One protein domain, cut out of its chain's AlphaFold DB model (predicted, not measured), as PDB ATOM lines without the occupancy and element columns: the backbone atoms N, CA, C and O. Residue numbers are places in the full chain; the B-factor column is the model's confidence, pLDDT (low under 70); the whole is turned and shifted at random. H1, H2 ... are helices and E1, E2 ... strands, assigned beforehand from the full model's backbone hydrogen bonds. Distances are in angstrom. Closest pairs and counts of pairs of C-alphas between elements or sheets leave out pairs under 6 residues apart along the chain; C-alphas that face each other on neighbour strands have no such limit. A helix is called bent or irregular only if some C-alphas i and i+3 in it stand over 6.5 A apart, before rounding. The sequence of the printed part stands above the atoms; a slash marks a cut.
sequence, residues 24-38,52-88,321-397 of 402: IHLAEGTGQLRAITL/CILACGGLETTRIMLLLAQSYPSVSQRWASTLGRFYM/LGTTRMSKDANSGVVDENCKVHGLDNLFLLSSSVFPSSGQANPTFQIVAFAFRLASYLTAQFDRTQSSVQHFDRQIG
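What this domain is: This is residues 24 to 38, 52 to 88 and 321 to 397 of the 402 residues of a protein of Bradyrhizobium manausense (UniProt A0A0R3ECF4). A compact body of two small two-stranded sheets, two helices and long loops has one very long helix, H3, running past one side of it, and residues 379 to 397, of which 379 to 396 belong to H3, stick out as a free arm. Within the body, H1 runs next to both sheets, and the short H2 makes a corner with its end. The printed part has 129 residues with three named helices and four named strands, in the order E1 E2 E3 H1 H2 E4 H3; E1 and E2 are antiparallel, E3 and E4 parallel, and the class is mixed, helices and strands. The whole is compact, with a radius of gyration of the C-alphas of 16.0 A, yet elongated in outline, spanning 56 by 33 by 30 A, and the arm makes much of the length.

How they stand to each other: E1, residues 24 to 26, and E2, residues 33 to 38, form an antiparallel hairpin at 157 degrees, with N 25 and O 35 within hydrogen-bond range at 2.9 A. E3, residues 52 to 54, and E4, residues 347 to 349, are parallel at 22 degrees, with N 54 and O 348 at 2.8 A and N 348 and O 52 at 2.9 A. The closest C-alphas of E2 and E4 are those of Leu 33 and Leu 347, 6.8 A apart. H1, residues 58 to 71, has Leu 68 closest to E1, its C-alpha 6.7 A from that of Ile 24. The closest C-alphas of H1 and E3 are those of Thr 61 and Leu 54, 6.2 A apart. H1 and H2, residues 73 to 79, touch only at the corner by their link, closest at the C-alphas of Ala 69 and Ser 76, 5.0 A, with a steep tilt of 41 degrees, opposite ways. H3, residues 364 to 396, touches no helix and is apart from E1, E2 and E3. Every O i to N i+4 pair is within hydrogen-bond range in H1 and H3; in H2 it is 1 of 3, with 2 of 4 O i to N i+3 pairs.

Where its parts are: E1 begins at C-alpha 24 (150.915, 182.994, 214.507), and E2 is 14.5 A long. H1 measures 20.5 A. H2, 10.2 A, is only just irregular: C-alphas 75 and 78 are 6.51 A apart. H3 measures 48.2 A, from C-alpha 364 (165.406, 192.809, 195.383) to C-alpha 396 (132.359, 157.698, 196.037). E1, E3 and E4 measure 6.6 A, 6.5 A and 7.0 A.

The domain as a whole: The C-alphas farthest apart are those of Gln 360 and Gly 397, 57.6 A. Residues 39 to 51 are not printed, with 13.0 A between C-alphas 38 and 52; residues 89 to 320 are not printed, with 5.0 A between C-alphas 88 and 321. The link from E4 to H3 is long, and residues 321 to 346 hold no named element. The mean pLDDT of the printed part is 90.5, and residues 386 to 397 are under 70.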
ATOM      1  N   ILE A  24     151.241 184.128 215.370       95.50
ATOM      2  CA  ILE A  24     150.915 182.994 214.507       95.50
ATOM      3  C   ILE A  24     150.439 181.862 215.411       95.50
ATOM      4  O   ILE A  24     151.131 181.517 216.365       95.50
ATOM      5  N   HIS A  25     149.294 181.266 215.085       95.44
ATOM      6  CA  HIS A  25     148.694 180.183 215.862       95.44
ATOM      7  C   HIS A  25     148.820 178.859 215.115       95.44
ATOM      8  O   HIS A  25     148.269 178.698 214.018       95.44
ATOM      9  N   LEU A  26     149.530 177.909 215.719       94.56
ATOM     10  CA  LEU A  26     149.650 176.538 215.226       94.56
ATOM     11  C   LEU A  26     148.617 175.629 215.906       94.56
ATOM     12  O   LEU A  26     148.332 175.786 217.093       94.56
ATOM     13  N   ALA A  27     148.081 174.659 215.169       89.75
ATOM     14  CA  ALA A  27     147.311 173.563 215.745       89.75
ATOM     15  C   ALA A  27     148.219 172.661 216.590       89.75
ATOM     16  O   ALA A  27     149.344 172.335 216.195       89.75
ATOM     17  N   GLU A  28     147.710 172.226 217.742       79.19
ATOM     18  CA  GLU A  28     148.444 171.362 218.667       79.19
ATOM     19  C   GLU A  28     148.950 170.094 217.966       79.19
ATOM     20  O   GLU A  28     148.218 169.426 217.238       79.19
ATOM     21  N   GLY A  29     150.235 169.787 218.155       75.06
ATOM     22  CA  GLY A  29     150.866 168.542 217.702       75.06
ATOM     23  C   GLY A  29     151.046 168.360 216.189       75.06
ATOM     24  O   GLY A  29     151.691 167.393 215.793       75.06
ATOM     25  N   THR A  30     150.528 169.252 215.340       73.94
ATOM     26  CA  THR A  30     150.489 169.031 213.877       73.94
ATOM     27  C   THR A  30     151.454 169.903 213.080       73.94
ATOM     28  O   THR A  30     151.701 169.608 211.921       73.94
ATOM     29  N   GLY A  31     152.011 170.974 213.665       81.00
ATOM     30  CA  GLY A  31     152.839 171.926 212.905       81.00
ATOM     31  C   GLY A  31     152.054 172.669 211.811       81.00
ATOM     32  O   GLY A  31     152.640 173.296 210.930       81.00
ATOM     33  N   GLN A  32     150.722 172.616 211.857       91.44
ATOM     34  CA  GLN A  32     149.857 173.278 210.895       91.44
ATOM     35  C   GLN A  32     149.445 174.652 211.418       91.44
ATOM     36  O   GLN A  32     148.856 174.770 212.492       91.44
ATOM     37  N   LEU A  33     149.693 175.699 210.638       94.38
ATOM     38  CA  LEU A  33     149.219 177.045 210.932       94.38
ATOM     39  C   LEU A  33     147.703 177.119 210.705       94.38
ATOM     40  O   LEU A  33     147.214 176.720 209.647       94.38
ATOM     41  N   ARG A  34     146.959 177.622 211.697       95.69
ATOM     42  CA  ARG A  34     145.488 177.737 211.654       95.69
ATOM     43  C   ARG A  34     144.996 179.170 211.579       95.69
ATOM     44  O   ARG A  34     144.009 179.437 210.895       95.69
ATOM     45  N   ALA A  35     145.663 180.075 212.285       96.62
ATOM     46  CA  ALA A  35     145.233 181.456 212.378       96.62
ATOM     47  C   ALA A  35     146.410 182.411 212.570       96.62
ATOM     48  O   ALA A  35     147.495 182.016 212.998       96.62
ATOM     49  N   ILE A  36     146.165 183.685 212.289       96.75
ATOM     50  CA  ILE A  36     147.084 184.784 212.577       96.75
ATOM     51  C   ILE A  36     146.351 185.892 213.326       96.75
ATOM     52  O   ILE A  36     145.182 186.164 213.044       96.75
ATOM     53  N   THR A  37     147.033 186.539 214.268       96.06
ATOM     54  CA  THR A  37     146.529 187.741 214.940       96.06
ATOM     55  C   THR A  37     147.121 188.976 214.282       96.06
ATOM     56  O   THR A  37     148.340 189.157 214.269       96.06
ATOM     57  N   LEU A  38     146.249 189.843 213.778       95.31
ATOM     58  CA  LEU A  38     146.581 191.154 213.239       95.31
ATOM     59  C   LEU A  38     146.157 192.235 214.236       95.31
ATOM     60  O   LEU A  38     145.076 192.143 214.820       95.31
ATOM     61  N   CYS A  52     150.028 180.645 204.701       96.75
ATOM     62  CA  CYS A  52     150.609 181.929 205.070       96.75
ATOM     63  C   CYS A  52     151.965 182.110 204.385       96.75
ATOM     64  O   CYS A  52     152.815 181.219 204.435       96.75
ATOM     65  N   ILE A  53     152.171 183.275 203.767       97.94
ATOM     66  CA  ILE A  53     153.446 183.679 203.173       97.94
ATOM     67  C   ILE A  53     153.917 184.939 203.899       97.94
ATOM     68  O   ILE A  53     153.279 185.988 203.808       97.94
ATOM     69  N   LEU A  54     155.042 184.854 204.606       97.94
ATOM     70  CA  LEU A  54     155.654 186.003 205.269       97.94
ATOM     71  C   LEU A  54     156.577 186.738 204.296       97.94
ATOM     72  O   LEU A  54     157.691 186.287 204.018       97.94
ATOM     73  N   ALA A  55     156.114 187.889 203.811       97.25
ATOM     74  CA  ALA A  55     156.848 188.786 202.916       97.25
ATOM     75  C   ALA A  55     157.157 190.142 203.584       97.25
ATOM     76  O   ALA A  55     156.985 191.204 202.992       97.25
ATOM     77  N   CYS A  56     157.585 190.112 204.849       95.25
ATOM     78  CA  CYS A  56     157.714 191.297 205.706       95.25
ATOM     79  C   CYS A  56     159.093 191.989 205.628       95.25
ATOM     80  O   CYS A  56     159.359 192.922 206.378       95.25
ATOM     81  N   GLY A  57     159.981 191.552 204.730       94.12
ATOM     82  CA  GLY A  57     161.379 192.001 204.673       94.12
ATOM     83  C   GLY A  57     162.316 191.133 205.520       94.12
ATOM     84  O   GLY A  57     161.887 190.165 206.146       94.12
ATOM     85  N   GLY A  58     163.620 191.422 205.490       95.19
ATOM     86  CA  GLY A  58     164.642 190.566 206.106       95.19
ATOM     87  C   GLY A  58     164.462 190.429 207.615       95.19
ATOM     88  O   GLY A  58     164.215 189.329 208.111       95.19
ATOM     89  N   LEU A  59     164.531 191.556 208.325       96.62
ATOM     90  CA  LEU A  59     164.480 191.589 209.787       96.62
ATOM     91  C   LEU A  59     163.094 191.266 210.353       96.62
ATOM     92  O   LEU A  59     162.997 190.483 211.292       96.62
ATOM     93  N   GLU A  60     162.013 191.803 209.786       96.56
ATOM     94  CA  GLU A  60     160.680 191.580 210.359       96.56
ATOM     95  C   GLU A  60     160.214 190.128 210.194       96.56
ATOM     96  O   GLU A  60     159.688 189.544 211.141       96.56
ATOM     97  N   THR A  61     160.502 189.490 209.051       97.50
ATOM     98  CA  THR A  61     160.288 188.042 208.900       97.50
ATOM     99  C   THR A  61     161.079 187.263 209.958       97.50
ATOM    100  O   THR A  61     160.545 186.333 210.560       97.50
ATOM    101  N   THR A  62     162.326 187.650 210.246       97.75
ATOM    102  CA  THR A  62     163.122 187.027 211.319       97.75
ATOM    103  C   THR A  62     162.514 187.239 212.698       97.75
ATOM    104  O   THR A  62     162.447 186.287 213.470       97.75
ATOM    105  N   ARG A  63     162.027 188.446 213.002       97.75
ATOM    106  CA  ARG A  63     161.372 188.759 214.279       97.75
ATOM    107  C   ARG A  63     160.150 187.881 214.509       97.75
ATOM    108  O   ARG A  63     160.041 187.263 215.563       97.75
ATOM    109  N   ILE A  64     159.283 187.773 213.504       97.12
ATOM    110  CA  ILE A  64     158.089 186.920 213.550       97.12
ATOM    111  C   ILE A  64     158.483 185.457 213.785       97.12
ATOM    112  O   ILE A  64     157.885 184.787 214.623       97.12
ATOM    113  N   MET A  65     159.524 184.968 213.105       97.56
ATOM    114  CA  MET A  65     160.005 183.597 213.294       97.56
ATOM    115  C   MET A  65     160.629 183.360 214.678       97.56
ATOM    116  O   MET A  65     160.435 182.289 215.246       97.56
ATOM    117  N   LEU A  66     161.331 184.341 215.252       97.38
ATOM    118  CA  LEU A  66     161.878 184.244 216.613       97.38
ATOM    119  C   LEU A  66     160.764 184.210 217.664       97.38
ATOM    120  O   LEU A  66     160.839 183.434 218.615       97.38
ATOM    121  N   LEU A  67     159.711 185.008 217.474       96.75
ATOM    122  CA  LEU A  67     158.524 184.986 218.333       96.75
ATOM    123  C   LEU A  67     157.794 183.644 218.221       96.75
ATOM    124  O   LEU A  67     157.460 183.043 219.239       96.75
ATOM    125  N   LEU A  68     157.631 183.122 216.999       95.38
ATOM    126  CA  LEU A  68     157.081 181.784 216.775       95.38
ATOM    127  C   LEU A  68     157.907 180.713 217.506       95.38
ATOM    128  O   LEU A  68     157.332 179.819 218.123       95.38
ATOM    129  N   ALA A  69     159.238 180.824 217.476       94.75
ATOM    130  CA  ALA A  69     160.141 179.915 218.180       94.75
ATOM    131  C   ALA A  69     159.920 179.920 219.692       94.75
ATOM    132  O   ALA A  69     159.909 178.872 220.335       94.75
ATOM    133  N   GLN A  70     159.740 181.115 220.252       94.38
ATOM    134  CA  GLN A  70     159.487 181.305 221.674       94.38
ATOM    135  C   GLN A  70     158.128 180.714 222.082       94.38
ATOM    136  O   GLN A  70     158.026 180.110 223.148       94.38
ATOM    137  N   SER A  71     157.099 180.857 221.239       93.31
ATOM    138  CA  SER A  71     155.753 180.328 221.499       93.31
ATOM    139  C   SER A  71     155.628 178.817 221.276       93.31
ATOM    140  O   SER A  71     154.855 178.170 221.978       93.31
ATOM    141  N   TYR A  72     156.391 178.241 220.338       93.38
ATOM    142  CA  TYR A  72     156.316 176.819 219.977       93.38
ATOM    143  C   TYR A  72     157.693 176.117 219.969       93.38
ATOM    144  O   TYR A  72     158.141 175.660 218.910       93.38
ATOM    145  N   PRO A  73     158.346 175.940 221.139       91.12
ATOM    146  CA  PRO A  73     159.694 175.365 221.228       91.12
ATOM    147  C   PRO A  73     159.854 173.976 220.590       91.12
ATOM    148  O   PRO A  73     160.906 173.655 220.039       91.12
ATOM    149  N   SER A  74     158.808 173.144 220.642       88.12
ATOM    150  CA  SER A  74     158.816 171.781 220.087       88.12
ATOM    151  C   SER A  74     158.927 171.753 218.561       88.12
ATOM    152  O   SER A  74     159.492 170.816 217.996       88.12
ATOM    153  N   VAL A  75     158.417 172.782 217.884       86.75
ATOM    154  CA  VAL A  75     158.537 172.937 216.431       86.75
ATOM    155  C   VAL A  75     159.890 173.556 216.093       86.75
ATOM    156  O   VAL A  75     160.590 173.082 215.195       86.75
ATOM    157  N   SER A  76     160.275 174.603 216.824       86.06
ATOM    158  CA  SER A  76     161.448 175.409 216.497       86.06
ATOM    159  C   SER A  76     162.781 174.756 216.811       86.06
ATOM    160  O   SER A  76     163.789 175.166 216.240       86.06
ATOM    161  N   GLN A  77     162.817 173.726 217.664       89.25
ATOM    162  CA  GLN A  77     164.047 172.988 217.974       89.25
ATOM    163  C   GLN A  77     164.791 172.530 216.709       89.25
ATOM    164  O   GLN A  77     166.019 172.488 216.706       89.25
ATOM    165  N   ARG A  78     164.056 172.257 215.623       88.31
ATOM    166  CA  ARG A  78     164.604 171.846 214.323       88.31
ATOM    167  C   ARG A  78     165.593 172.853 213.745       88.31
ATOM    168  O   ARG A  78     166.606 172.445 213.206       88.31
ATOM    169  N   TRP A  79     165.303 174.140 213.889       93.44
ATOM    170  CA  TRP A  79     166.068 175.238 213.300       93.44
ATOM    171  C   TRP A  79     166.621 176.201 214.363       93.44
ATOM    172  O   TRP A  79     167.066 177.303 214.049       93.44
ATOM    173  N   ALA A  80     166.628 175.798 215.638       90.44
ATOM    174  CA  ALA A  80     167.088 176.627 216.754       90.44
ATOM    175  C   ALA A  80     168.572 177.018 216.646       90.44
ATOM    176  O   ALA A  80     168.979 178.074 217.130       90.44
ATOM    177  N   SER A  81     169.386 176.185 215.996       92.19
ATOM    178  CA  SER A  81     170.795 176.480 215.729       92.19
ATOM    179  C   SER A  81     170.990 177.515 214.624       92.19
ATOM    180  O   SER A  81     172.058 178.111 214.579       92.19
ATOM    181  N   THR A  82     170.008 177.751 213.749       95.88
ATOM    182  CA  THR A  82     170.192 178.553 212.527       95.88
ATOM    183  C   THR A  82     169.301 179.784 212.446       95.88
ATOM    184  O   THR A  82     169.707 180.766 211.824       95.88
ATOM    185  N   LEU A  83     168.128 179.785 213.089       97.69
ATOM    186  CA  LEU A  83     167.258 180.956 213.097       97.69
ATOM    187  C   LEU A  83     167.972 182.159 213.719       97.69
ATOM    188  O   LEU A  83     168.514 182.088 214.820       97.69
ATOM    189  N   GLY A  84     167.926 183.281 213.005       97.75
ATOM    190  CA  GLY A  84     168.528 184.537 213.428       97.75
ATOM    191  C   GLY A  84     170.040 184.584 213.228       97.75
ATOM    192  O   GLY A  84     170.606 185.658 213.359       97.75
ATOM    193  N   ARG A  85     170.712 183.486 212.872       97.25
ATOM    194  CA  ARG A  85     172.164 183.470 212.628       97.25
ATOM    195  C   ARG A  85     172.504 183.771 211.176       97.25
ATOM    196  O   ARG A  85     171.624 183.784 210.319       97.25
ATOM    197  N   PHE A  86     173.796 183.947 210.901       97.31
ATOM    198  CA  PHE A  86     174.315 184.183 209.554       97.31
ATOM    199  C   PHE A  86     173.754 185.463 208.935       97.31
ATOM    200  O   PHE A  86     173.507 185.514 207.730       97.31
ATOM    201  N   TYR A  87     173.517 186.483 209.763       97.69
ATOM    202  CA  TYR A  87     173.026 187.762 209.281       97.69
ATOM    203  C   TYR A  87     174.081 188.406 208.383       97.69
ATOM    204  O   TYR A  87     175.223 188.611 208.795       97.69
ATOM    205  N   MET A  88     173.694 188.707 207.151       97.25
ATOM    206  CA  MET A  88     174.576 189.296 206.147       97.25
ATOM    207  C   MET A  88     173.979 190.595 205.608       97.25
ATOM    208  O   MET A  88     172.756 190.741 205.535       97.25
ATOM    209  N   LEU A 321     169.957 189.863 205.085       97.19
ATOM    210  CA  LEU A 321     169.963 188.507 204.517       97.19
ATOM    211  C   LEU A 321     170.343 187.424 205.540       97.19
ATOM    212  O   LEU A 321     170.875 187.719 206.606       97.19
ATOM    213  N   GLY A 322     170.077 186.159 205.197       97.19
ATOM    214  CA  GLY A 322     170.626 184.968 205.865       97.19
ATOM    215  C   GLY A 322     169.924 184.467 207.130       97.19
ATOM    216  O   GLY A 322     169.975 183.277 207.432       97.19
ATOM    217  N   THR A 323     169.197 185.323 207.839       97.81
ATOM    218  CA  THR A 323     168.632 185.014 209.166       97.81
ATOM    219  C   THR A 323     167.525 183.959 209.190       97.81
ATOM    220  O   THR A 323     167.163 183.480 210.262       97.81
ATOM    221  N   THR A 324     166.965 183.582 208.039       98.06
ATOM    222  CA  THR A 324     166.058 182.432 207.882       98.06
ATOM    223  C   THR A 324     166.495 181.545 206.712       98.06
ATOM    224  O   THR A 324     165.669 181.065 205.936       98.06
ATOM    225  N   ARG A 325     167.816 181.362 206.558       97.12
ATOM    226  CA  ARG A 325     168.437 180.772 205.364       97.12
ATOM    227  C   ARG A 325     167.794 179.469 204.899       97.12
ATOM    228  O   ARG A 325     167.436 178.599 205.691       97.12
ATOM    229  N   MET A 326     167.746 179.332 203.584       98.12
ATOM    230  CA  MET A 326     167.377 178.119 202.883       98.12
ATOM    231  C   MET A 326     168.433 177.028 203.063       98.12
ATOM    232  O   MET A 326     169.640 177.294 203.019       98.12
ATOM    233  N   SER A 327     167.964 175.795 203.203       97.62
ATOM    234  CA  SER A 327     168.785 174.599 203.351       97.62
ATOM    235  C   SER A 327     168.067 173.357 202.825       97.62
ATOM    236  O   SER A 327     166.848 173.339 202.648       97.62
ATOM    237  N   LYS A 328     168.830 172.282 202.595       96.50
ATOM    238  CA  LYS A 328     168.264 170.965 202.261       96.50
ATOM    239  C   LYS A 328     167.665 170.261 203.478       96.50
ATOM    240  O   LYS A 328     166.743 169.468 203.325       96.50
ATOM    241  N   ASP A 329     168.197 170.534 204.665       93.94
ATOM    242  CA  ASP A 329     167.792 169.916 205.923       93.94
ATOM    243  C   ASP A 329     167.498 170.972 206.994       93.94
ATOM    244  O   ASP A 329     168.066 172.065 206.993       93.94
ATOM    245  N   ALA A 330     166.620 170.628 207.933       91.75
ATOM    246  CA  ALA A 330     166.160 171.554 208.961       91.75
ATOM    247  C   ALA A 330     167.256 171.981 209.953       91.75
ATOM    248  O   ALA A 330     167.149 173.045 210.551       91.75
ATOM    249  N   ASN A 331     168.323 171.189 210.108       90.81
ATOM    250  CA  ASN A 331     169.387 171.482 211.070       90.81
ATOM    251  C   ASN A 331     170.389 172.516 210.530       90.81
ATOM    252  O   ASN A 331     171.135 173.110 211.310       90.81
ATOM    253  N   SER A 332     170.413 172.736 209.209       93.75
ATOM    254  CA  SER A 332     171.315 173.674 208.529       93.75
ATOM    255  C   SER A 332     170.624 174.931 207.975       93.75
ATOM    256  O   SER A 332     171.288 175.802 207.405       93.75
ATOM    257  N   GLY A 333     169.314 175.091 208.199       96.62
ATOM    258  CA  GLY A 333     168.554 176.285 207.816       96.62
ATOM    259  C   GLY A 333     167.081 176.232 208.227       96.62
ATOM    260  O   GLY A 333     166.624 175.267 208.828       96.62
ATOM    261  N   VAL A 334     166.334 177.294 207.927       98.12
ATOM    262  CA  VAL A 334     164.949 177.488 208.401       98.12
ATOM    263  C   VAL A 334     163.921 177.050 207.362       98.12
ATOM    264  O   VAL A 334     162.854 176.553 207.728       98.12
ATOM    265  N   VAL A 335     164.233 177.206 206.072       98.44
ATOM    266  CA  VAL A 335     163.315 176.877 204.974       98.44
ATOM    267  C   VAL A 335     163.918 175.901 203.974       98.44
ATOM    268  O   VAL A 335     165.135 175.849 203.796       98.44
ATOM    269  N   ASP A 336     163.058 175.149 203.297       97.75
ATOM    270  CA  ASP A 336     163.436 174.311 202.164       97.75
ATOM    271  C   ASP A 336     163.629 175.128 200.875       97.75
ATOM    272  O   ASP A 336     163.461 176.352 200.836       97.75
ATOM    273  N   GLU A 337     163.963 174.438 199.784       96.62
ATOM    274  CA  GLU A 337     164.152 175.047 198.467       96.62
ATOM    275  C   GLU A 337     162.917 175.782 197.940       96.62
ATOM    276  O   GLU A 337     163.061 176.687 197.128       96.62
ATOM    277  N   ASN A 338     161.711 175.466 198.412       96.94
ATOM    278  CA  ASN A 338     160.456 176.121 198.039       96.94
ATOM    279  C   ASN A 338     160.058 177.218 199.023       96.94
ATOM    280  O   ASN A 338     158.918 177.675 198.998       96.94
ATOM    281  N   CYS A 339     160.994 177.662 199.866       98.12
ATOM    282  CA  CYS A 339     160.761 178.668 200.892       98.12
ATOM    283  C   CYS A 339     159.746 178.237 201.961       98.12
ATOM    284  O   CYS A 339     159.262 179.090 202.708       98.12
ATOM    285  N   LYS A 340     159.421 176.942 202.060       97.81
ATOM    286  CA  LYS A 340     158.550 176.416 203.113       97.81
ATOM    287  C   LYS A 340     159.357 176.239 204.389       97.81
ATOM    288  O   LYS A 340     160.459 175.700 204.344       97.81
ATOM    289  N   VAL A 341     158.815 176.662 205.525       97.75
ATOM    290  CA  VAL A 341     159.476 176.462 206.819       97.75
ATOM    291  C   VAL A 341     159.567 174.971 207.135       97.75
ATOM    292  O   VAL A 341     158.577 174.241 207.065       97.75
ATOM    293  N   HIS A 342     160.760 174.515 207.512       96.12
ATOM    294  CA  HIS A 342     160.980 173.121 207.878       96.12
ATOM    295  C   HIS A 342     160.122 172.725 209.084       96.12
ATOM    296  O   HIS A 342     160.166 173.360 210.138       96.12
ATOM    297  N   GLY A 343     159.369 171.632 208.938       92.50
ATOM    298  CA  GLY A 343     158.490 171.109 209.988       92.50
ATOM    299  C   GLY A 343     157.144 171.825 210.128       92.50
ATOM    300  O   GLY A 343     156.425 171.517 211.075       92.50
ATOM    301  N   LEU A 344     156.805 172.745 209.217       94.44
ATOM    302  CA  LEU A 344     155.479 173.356 209.123       94.44
ATOM    303  C   LEU A 344     154.847 173.060 207.759       94.44
ATOM    304  O   LEU A 344     155.520 173.073 206.726       94.44
ATOM    305  N   ASP A 345     153.539 172.817 207.754       92.06
ATOM    306  CA  ASP A 345     152.845 172.343 206.550       92.06
ATOM    307  C   ASP A 345     152.562 173.463 205.544       92.06
ATOM    308  O   ASP A 345     152.647 173.261 204.333       92.06
ATOM    309  N   ASN A 346     152.215 174.647 206.048       95.19
ATOM    310  CA  ASN A 346     151.569 175.709 205.276       95.19
ATOM    311  C   ASN A 346     152.101 177.122 205.591       95.19
ATOM    312  O   ASN A 346     151.394 178.110 205.366       95.19
ATOM    313  N   LEU A 347     153.337 177.225 206.098       97.25
ATOM    314  CA  LEU A 347     154.040 178.493 206.319       97.25
ATOM    315  C   LEU A 347     155.242 178.629 205.375       97.25
ATOM    316  O   LEU A 347     156.136 177.782 205.369       97.25
ATOM    317  N   PHE A 348     155.281 179.730 204.627       98.50
ATOM    318  CA  PHE A 348     156.332 180.053 203.662       98.50
ATOM    319  C   PHE A 348     156.963 181.411 203.967       98.50
ATOM    320  O   PHE A 348     156.277 182.325 204.424       98.50
ATOM    321  N   LEU A 349     158.257 181.572 203.679       98.56
ATOM    322  CA  LEU A 349     158.988 182.831 203.863       98.56
ATOM    323  C   LEU A 349     159.465 183.381 202.514       98.56
ATOM    324  O   LEU A 349     160.329 182.795 201.868       98.56
ATOM    325  N   LEU A 350     158.957 184.538 202.098       97.94
ATOM    326  CA  LEU A 350     159.397 185.220 200.878       97.94
ATOM    327  C   LEU A 350     160.152 186.498 201.253       97.94
ATOM    328  O   LEU A 350     159.598 187.592 201.299       97.94
ATOM    329  N   SER A 351     161.433 186.345 201.574       97.00
ATOM    330  CA  SER A 351     162.272 187.425 202.095       97.00
ATOM    331  C   SER A 351     163.736 187.206 201.720       97.00
ATOM    332  O   SER A 351     164.154 186.068 201.534       97.00
ATOM    333  N   SER A 352     164.548 188.265 201.670       97.06
ATOM    334  CA  SER A 352     166.007 188.138 201.521       97.06
ATOM    335  C   SER A 352     166.660 187.361 202.665       97.06
ATOM    336  O   SER A 352     167.750 186.818 202.485       97.06
ATOM    337  N   SER A 353     166.004 187.250 203.827       97.81
ATOM    338  CA  SER A 353     166.518 186.444 204.936       97.81
ATOM    339  C   SER A 353     166.614 184.951 204.611       97.81
ATOM    340  O   SER A 353     167.377 184.257 205.278       97.81
ATOM    341  N   VAL A 354     165.936 184.460 203.562       98.31
ATOM    342  CA  VAL A 354     166.048 183.056 203.125       98.31
ATOM    343  C   VAL A 354     167.290 182.779 202.280       98.31
ATOM    344  O   VAL A 354     167.582 181.622 201.985       98.31
ATOM    345  N   PHE A 355     168.039 183.800 201.861       97.75
ATOM    346  CA  PHE A 355     169.191 183.583 200.990       97.75
ATOM    347  C   PHE A 355     170.376 183.012 201.782       97.75
ATOM    348  O   PHE A 355     170.779 183.603 202.782       97.75
ATOM    349  N   PRO A 356     170.952 181.866 201.359       96.62
ATOM    350  CA  PRO A 356     172.050 181.220 202.079       96.62
ATOM    351  C   PRO A 356     173.399 181.929 201.895       96.62
ATOM    352  O   PRO A 356     174.352 181.596 202.595       96.62
ATOM    353  N   SER A 357     173.475 182.872 200.957       94.88
ATOM    354  CA  SER A 357     174.610 183.748 200.682       94.88
ATOM    355  C   SER A 357     174.087 185.139 200.332       94.88
ATOM    356  O   SER A 357     173.012 185.252 199.733       94.88
ATOM    357  N   SER A 358     174.838 186.190 200.658       94.06
ATOM    358  CA  SER A 358     174.454 187.552 200.268       94.06
ATOM    359  C   SER A 358     174.638 187.797 198.771       94.06
ATOM    360  O   SER A 358     173.878 188.562 198.176       94.06
ATOM    361  N   GLY A 359     175.607 187.119 198.141       94.00
ATOM    362  CA  GLY A 359     176.044 187.470 196.797       94.00
ATOM    363  C   GLY A 359     176.595 188.899 196.746       94.00
ATOM    364  O   GLY A 359     176.778 189.565 197.760       94.00
ATOM    365  N   GLN A 360     176.884 189.388 195.542       93.56
ATOM    366  CA  GLN A 360     177.355 190.763 195.354       93.56
ATOM    367  C   GLN A 360     176.227 191.731 194.998       93.56
ATOM    368  O   GLN A 360     176.308 192.916 195.306       93.56
ATOM    369  N   ALA A 361     175.216 191.254 194.275       93.12
ATOM    370  CA  ALA A 361     174.154 192.095 193.752       93.12
ATOM    371  C   ALA A 361     173.054 192.308 194.796       93.12
ATOM    372  O   ALA A 361     172.777 191.435 195.613       93.12
ATOM    373  N   ASN A 362     172.376 193.450 194.708       93.88
ATOM    374  CA  ASN A 362     171.265 193.779 195.589       93.88
ATOM    375  C   ASN A 362     170.134 192.726 195.460       93.88
ATOM    376  O   ASN A 362     169.754 192.362 194.341       93.88
ATOM    377  N   PRO A 363     169.525 192.283 196.574       94.69
ATOM    378  CA  PRO A 363     168.660 191.104 196.603       94.69
ATOM    379  C   PRO A 363     167.270 191.297 195.986       94.69
ATOM    380  O   PRO A 363     166.592 190.312 195.715       94.69
ATOM    381  N   THR A 364     166.807 192.531 195.757       94.31
ATOM    382  CA  THR A 364     165.406 192.809 195.383       94.31
ATOM    383  C   THR A 364     164.954 192.064 194.131       94.31
ATOM    384  O   THR A 364     163.878 191.473 194.127       94.31
ATOM    385  N   PHE A 365     165.781 192.038 193.082       95.19
ATOM    386  CA  PHE A 365     165.452 191.300 191.860       95.19
ATOM    387  C   PHE A 365     165.308 189.795 192.130       95.19
ATOM    388  O   PHE A 365     164.382 189.154 191.636       95.19
ATOM    389  N   GLN A 366     166.179 189.239 192.973       95.12
ATOM    390  CA  GLN A 366     166.125 187.831 193.353       95.12
ATOM    391  C   GLN A 366     164.886 187.511 194.199       95.12
ATOM    392  O   GLN A 366     164.280 186.461 193.999       95.12
ATOM    393  N   ILE A 367     164.454 188.422 195.081       96.56
ATOM    394  CA  ILE A 367     163.191 188.283 195.829       96.56
ATOM    395  C   ILE A 367     162.007 188.215 194.858       96.56
ATOM    396  O   ILE A 367     161.161 187.335 194.994       96.56
ATOM    397  N   VAL A 368     161.965 189.093 193.847       96.81
ATOM    398  CA  VAL A 368     160.905 189.081 192.822       96.81
ATOM    399  C   VAL A 368     160.913 187.764 192.043       96.81
ATOM    400  O   VAL A 368     159.863 187.145 191.882       96.81
ATOM    401  N   ALA A 369     162.083 187.275 191.624       97.38
ATOM    402  CA  ALA A 369     162.192 185.976 190.959       97.38
ATOM    403  C   ALA A 369     161.684 184.820 191.848       97.38
ATOM    404  O   ALA A 369     160.978 183.926 191.377       97.38
ATOM    405  N   PHE A 370     161.987 184.856 193.148       97.19
ATOM    406  CA  PHE A 370     161.473 183.887 194.117       97.19
ATOM    407  C   PHE A 370     159.961 184.009 194.322       97.19
ATOM    408  O   PHE A 370     159.311 182.986 194.517       97.19
ATOM    409  N   ALA A 371     159.394 185.213 194.216       97.62
ATOM    410  CA  ALA A 371     157.954 185.431 194.297       97.62
ATOM    411  C   ALA A 371     157.227 184.699 193.161       97.62
ATOM    412  O   ALA A 371     156.299 183.935 193.421       97.62
ATOM    413  N   PHE A 372     157.701 184.850 191.918       97.62
ATOM    414  CA  PHE A 372     157.151 184.130 190.762       97.62
ATOM    415  C   PHE A 372     157.290 182.612 190.902       97.62
ATOM    416  O   PHE A 372     156.352 181.865 190.607       97.62
ATOM    417  N   ARG A 373     158.447 182.146 191.384       97.44
ATOM    418  CA  ARG A 373     158.698 180.719 191.607       97.44
ATOM    419  C   ARG A 373     157.774 180.136 192.679       97.44
ATOM    420  O   ARG A 373     157.189 179.080 192.453       97.44
ATOM    421  N   LEU A 374     157.618 180.824 193.811       97.50
ATOM    422  CA  LEU A 374     156.742 180.395 194.901       97.50
ATOM    423  C   LEU A 374     155.271 180.424 194.478       97.50
ATOM    424  O   LEU A 374     154.555 179.463 194.741       97.50
ATOM    425  N   ALA A 375     154.832 181.471 193.777       96.06
ATOM    426  CA  ALA A 375     153.478 181.542 193.233       96.06
ATOM    427  C   ALA A 375     153.188 180.343 192.316       96.06
ATOM    428  O   ALA A 375     152.211 179.632 192.529       96.06
ATOM    429  N   SER A 376     154.096 180.047 191.380       96.25
ATOM    430  CA  SER A 376     153.968 178.899 190.470       96.25
ATOM    431  C   SER A 376     153.902 177.563 191.222       96.25
ATOM    432  O   SER A 376     153.090 176.699 190.892       96.25
ATOM    433  N   TYR A 377     154.738 177.395 192.252       96.00
ATOM    434  CA  TYR A 377     154.742 176.201 193.097       96.00
ATOM    435  C   TYR A 377     153.413 176.016 193.837       96.00
ATOM    436  O   TYR A 377     152.844 174.924 193.814       96.00
ATOM    437  N   LEU A 378     152.897 177.078 194.462       94.88
ATOM    438  CA  LEU A 378     151.647 177.028 195.218       94.88
ATOM    439  C   LEU A 378     150.445 176.774 194.307       94.88
ATOM    440  O   LEU A 378     149.631 175.913 194.629       94.88
ATOM    441  N   THR A 379     150.365 177.432 193.147       93.69
ATOM    442  CA  THR A 379     149.317 177.160 192.148       93.69
ATOM    443  C   THR A 379     149.299 175.683 191.757       93.69
ATOM    444  O   THR A 379     148.260 175.034 191.852       93.69
ATOM    445  N   ALA A 380     150.463 175.104 191.441       92.31
ATOM    446  CA  ALA A 380     150.555 173.689 191.095       92.31
ATOM    447  C   ALA A 380     150.143 172.748 192.246       92.31
ATOM    448  O   ALA A 380     149.633 171.654 191.993       92.31
ATOM    449  N   GLN A 381     150.357 173.135 193.509       87.75
ATOM    450  CA  GLN A 381     149.864 172.366 194.656       87.75
ATOM    451  C   GLN A 381     148.342 172.447 194.804       87.75
ATOM    452  O   GLN A 381     147.693 171.420 195.032       87.75
ATOM    453  N   PHE A 382     147.765 173.640 194.652       84.12
ATOM    454  CA  PHE A 382     146.319 173.832 194.739       84.12
ATOM    455  C   PHE A 382     145.581 173.068 193.633       84.12
ATOM    456  O   PHE A 382     144.621 172.358 193.936       84.12
ATOM    457  N   ASP A 383     146.087 173.096 192.397       82.19
ATOM    458  CA  ASP A 383     145.501 172.361 191.266       82.19
ATOM    459  C   ASP A 383     145.501 170.843 191.495       82.19
ATOM    460  O   ASP A 383     144.515 170.151 191.216       82.19
ATOM    461  N   ARG A 384     146.592 170.303 192.058       76.62
ATOM    462  CA  ARG A 384     146.686 168.878 192.421       76.62
ATOM    463  C   ARG A 384     145.682 168.499 193.499       76.62
ATOM    464  O   ARG A 384     145.095 167.424 193.415       76.62
ATOM    465  N   THR A 385     145.481 169.375 194.479       72.94
ATOM    466  CA  THR A 385     144.551 169.144 195.592       72.94
ATOM    467  C   THR A 385     143.098 169.201 195.117       72.94
ATOM    468  O   THR A 385     142.288 168.367 195.511       72.94
ATOM    469  N   GLN A 386     142.755 170.120 194.210       66.50
ATOM    470  CA  GLN A 386     141.417 170.151 193.609       66.50
ATOM    471  C   GLN A 386     141.158 168.939 192.707       66.50
ATOM    472  O   GLN A 386     140.078 168.352 192.759       66.50
ATOM    473  N   SER A 387     142.156 168.523 191.923       60.69
ATOM    474  CA  SER A 387     142.045 167.355 191.041       60.69
ATOM    475  C   SER A 387     141.875 166.048 191.824       60.69
ATOM    476  O   SER A 387     141.108 165.181 191.407       60.69
ATOM    477  N   SER A 388     142.553 165.894 192.969       59.62
ATOM    478  CA  SER A 388     142.416 164.710 193.826       59.62
ATOM    479  C   SER A 388     141.073 164.663 194.558       59.62
ATOM    480  O   SER A 388     140.478 163.588 194.621       59.62
ATOM    481  N   VAL A 389     140.545 165.803 195.023       59.75
ATOM    482  CA  VAL A 389     139.189 165.891 195.603       59.75
ATOM    483  C   VAL A 389     138.126 165.542 194.557       59.75
ATOM    484  O   VAL A 389     137.280 164.688 194.806       59.75
ATOM    485  N   GLN A 390     138.224 166.092 193.340       52.03
ATOM    486  CA  GLN A 390     137.295 165.761 192.252       52.03
ATOM    487  C   GLN A 390     137.373 164.286 191.819       52.03
ATOM    488  O   GLN A 390     136.362 163.705 191.420       52.03
ATOM    489  N   HIS A 391     138.557 163.668 191.872       49.84
ATOM    490  CA  HIS A 391     138.719 162.243 191.572       49.84
ATOM    491  C   HIS A 391     138.124 161.350 192.673       49.84
ATOM    492  O   HIS A 391     137.482 160.345 192.363       49.84
ATOM    493  N   PHE A 392     138.284 161.740 193.940       45.44
ATOM    494  CA  PHE A 392     137.724 161.034 195.091       45.44
ATOM    495  C   PHE A 392     136.187 161.106 195.118       45.44
ATOM    496  O   PHE A 392     135.530 160.073 195.249       45.44
ATOM    497  N   ASP A 393     135.599 162.278 194.859       52.31
ATOM    498  CA  ASP A 393     134.138 162.440 194.771       52.31
ATOM    499  C   ASP A 393     133.525 161.618 193.624       52.31
ATOM    500  O   ASP A 393     132.437 161.052 193.763       52.31
ATOM    501  N   ARG A 394     134.241 161.464 192.498       53.94
ATOM    502  CA  ARG A 394     133.812 160.576 191.400       53.94
ATOM    503  C   ARG A 394     133.844 159.092 191.772       53.94
ATOM    504  O   ARG A 394     133.021 158.347 191.251       53.94
ATOM    505  N   GLN A 395     134.759 158.656 192.641       51.03
ATOM    506  CA  GLN A 395     134.828 157.262 193.104       51.03
ATOM    507  C   GLN A 395     133.776 156.938 194.173       51.03
ATOM    508  O   GLN A 395     133.264 155.818 194.210       51.03
ATOM    509  N   ILE A 396     133.405 157.902 195.019       52.62
ATOM    510  CA  ILE A 396     132.359 157.698 196.037       52.62
ATOM    511  C   ILE A 396     130.956 157.780 195.417       52.62
ATOM    512  O   ILE A 396     130.058 157.045 195.829       52.62
ATOM    513  N   GLY A 397     130.773 158.574 194.356       43.84
ATOM    514  CA  GLY A 397     129.512 158.663 193.609       43.84
ATOM    515  C   GLY A 397     129.040 157.364 192.929       43.84
ATOM    516  O   GLY A 397     127.920 157.336 192.419       43.84
TER     517      GLY A 397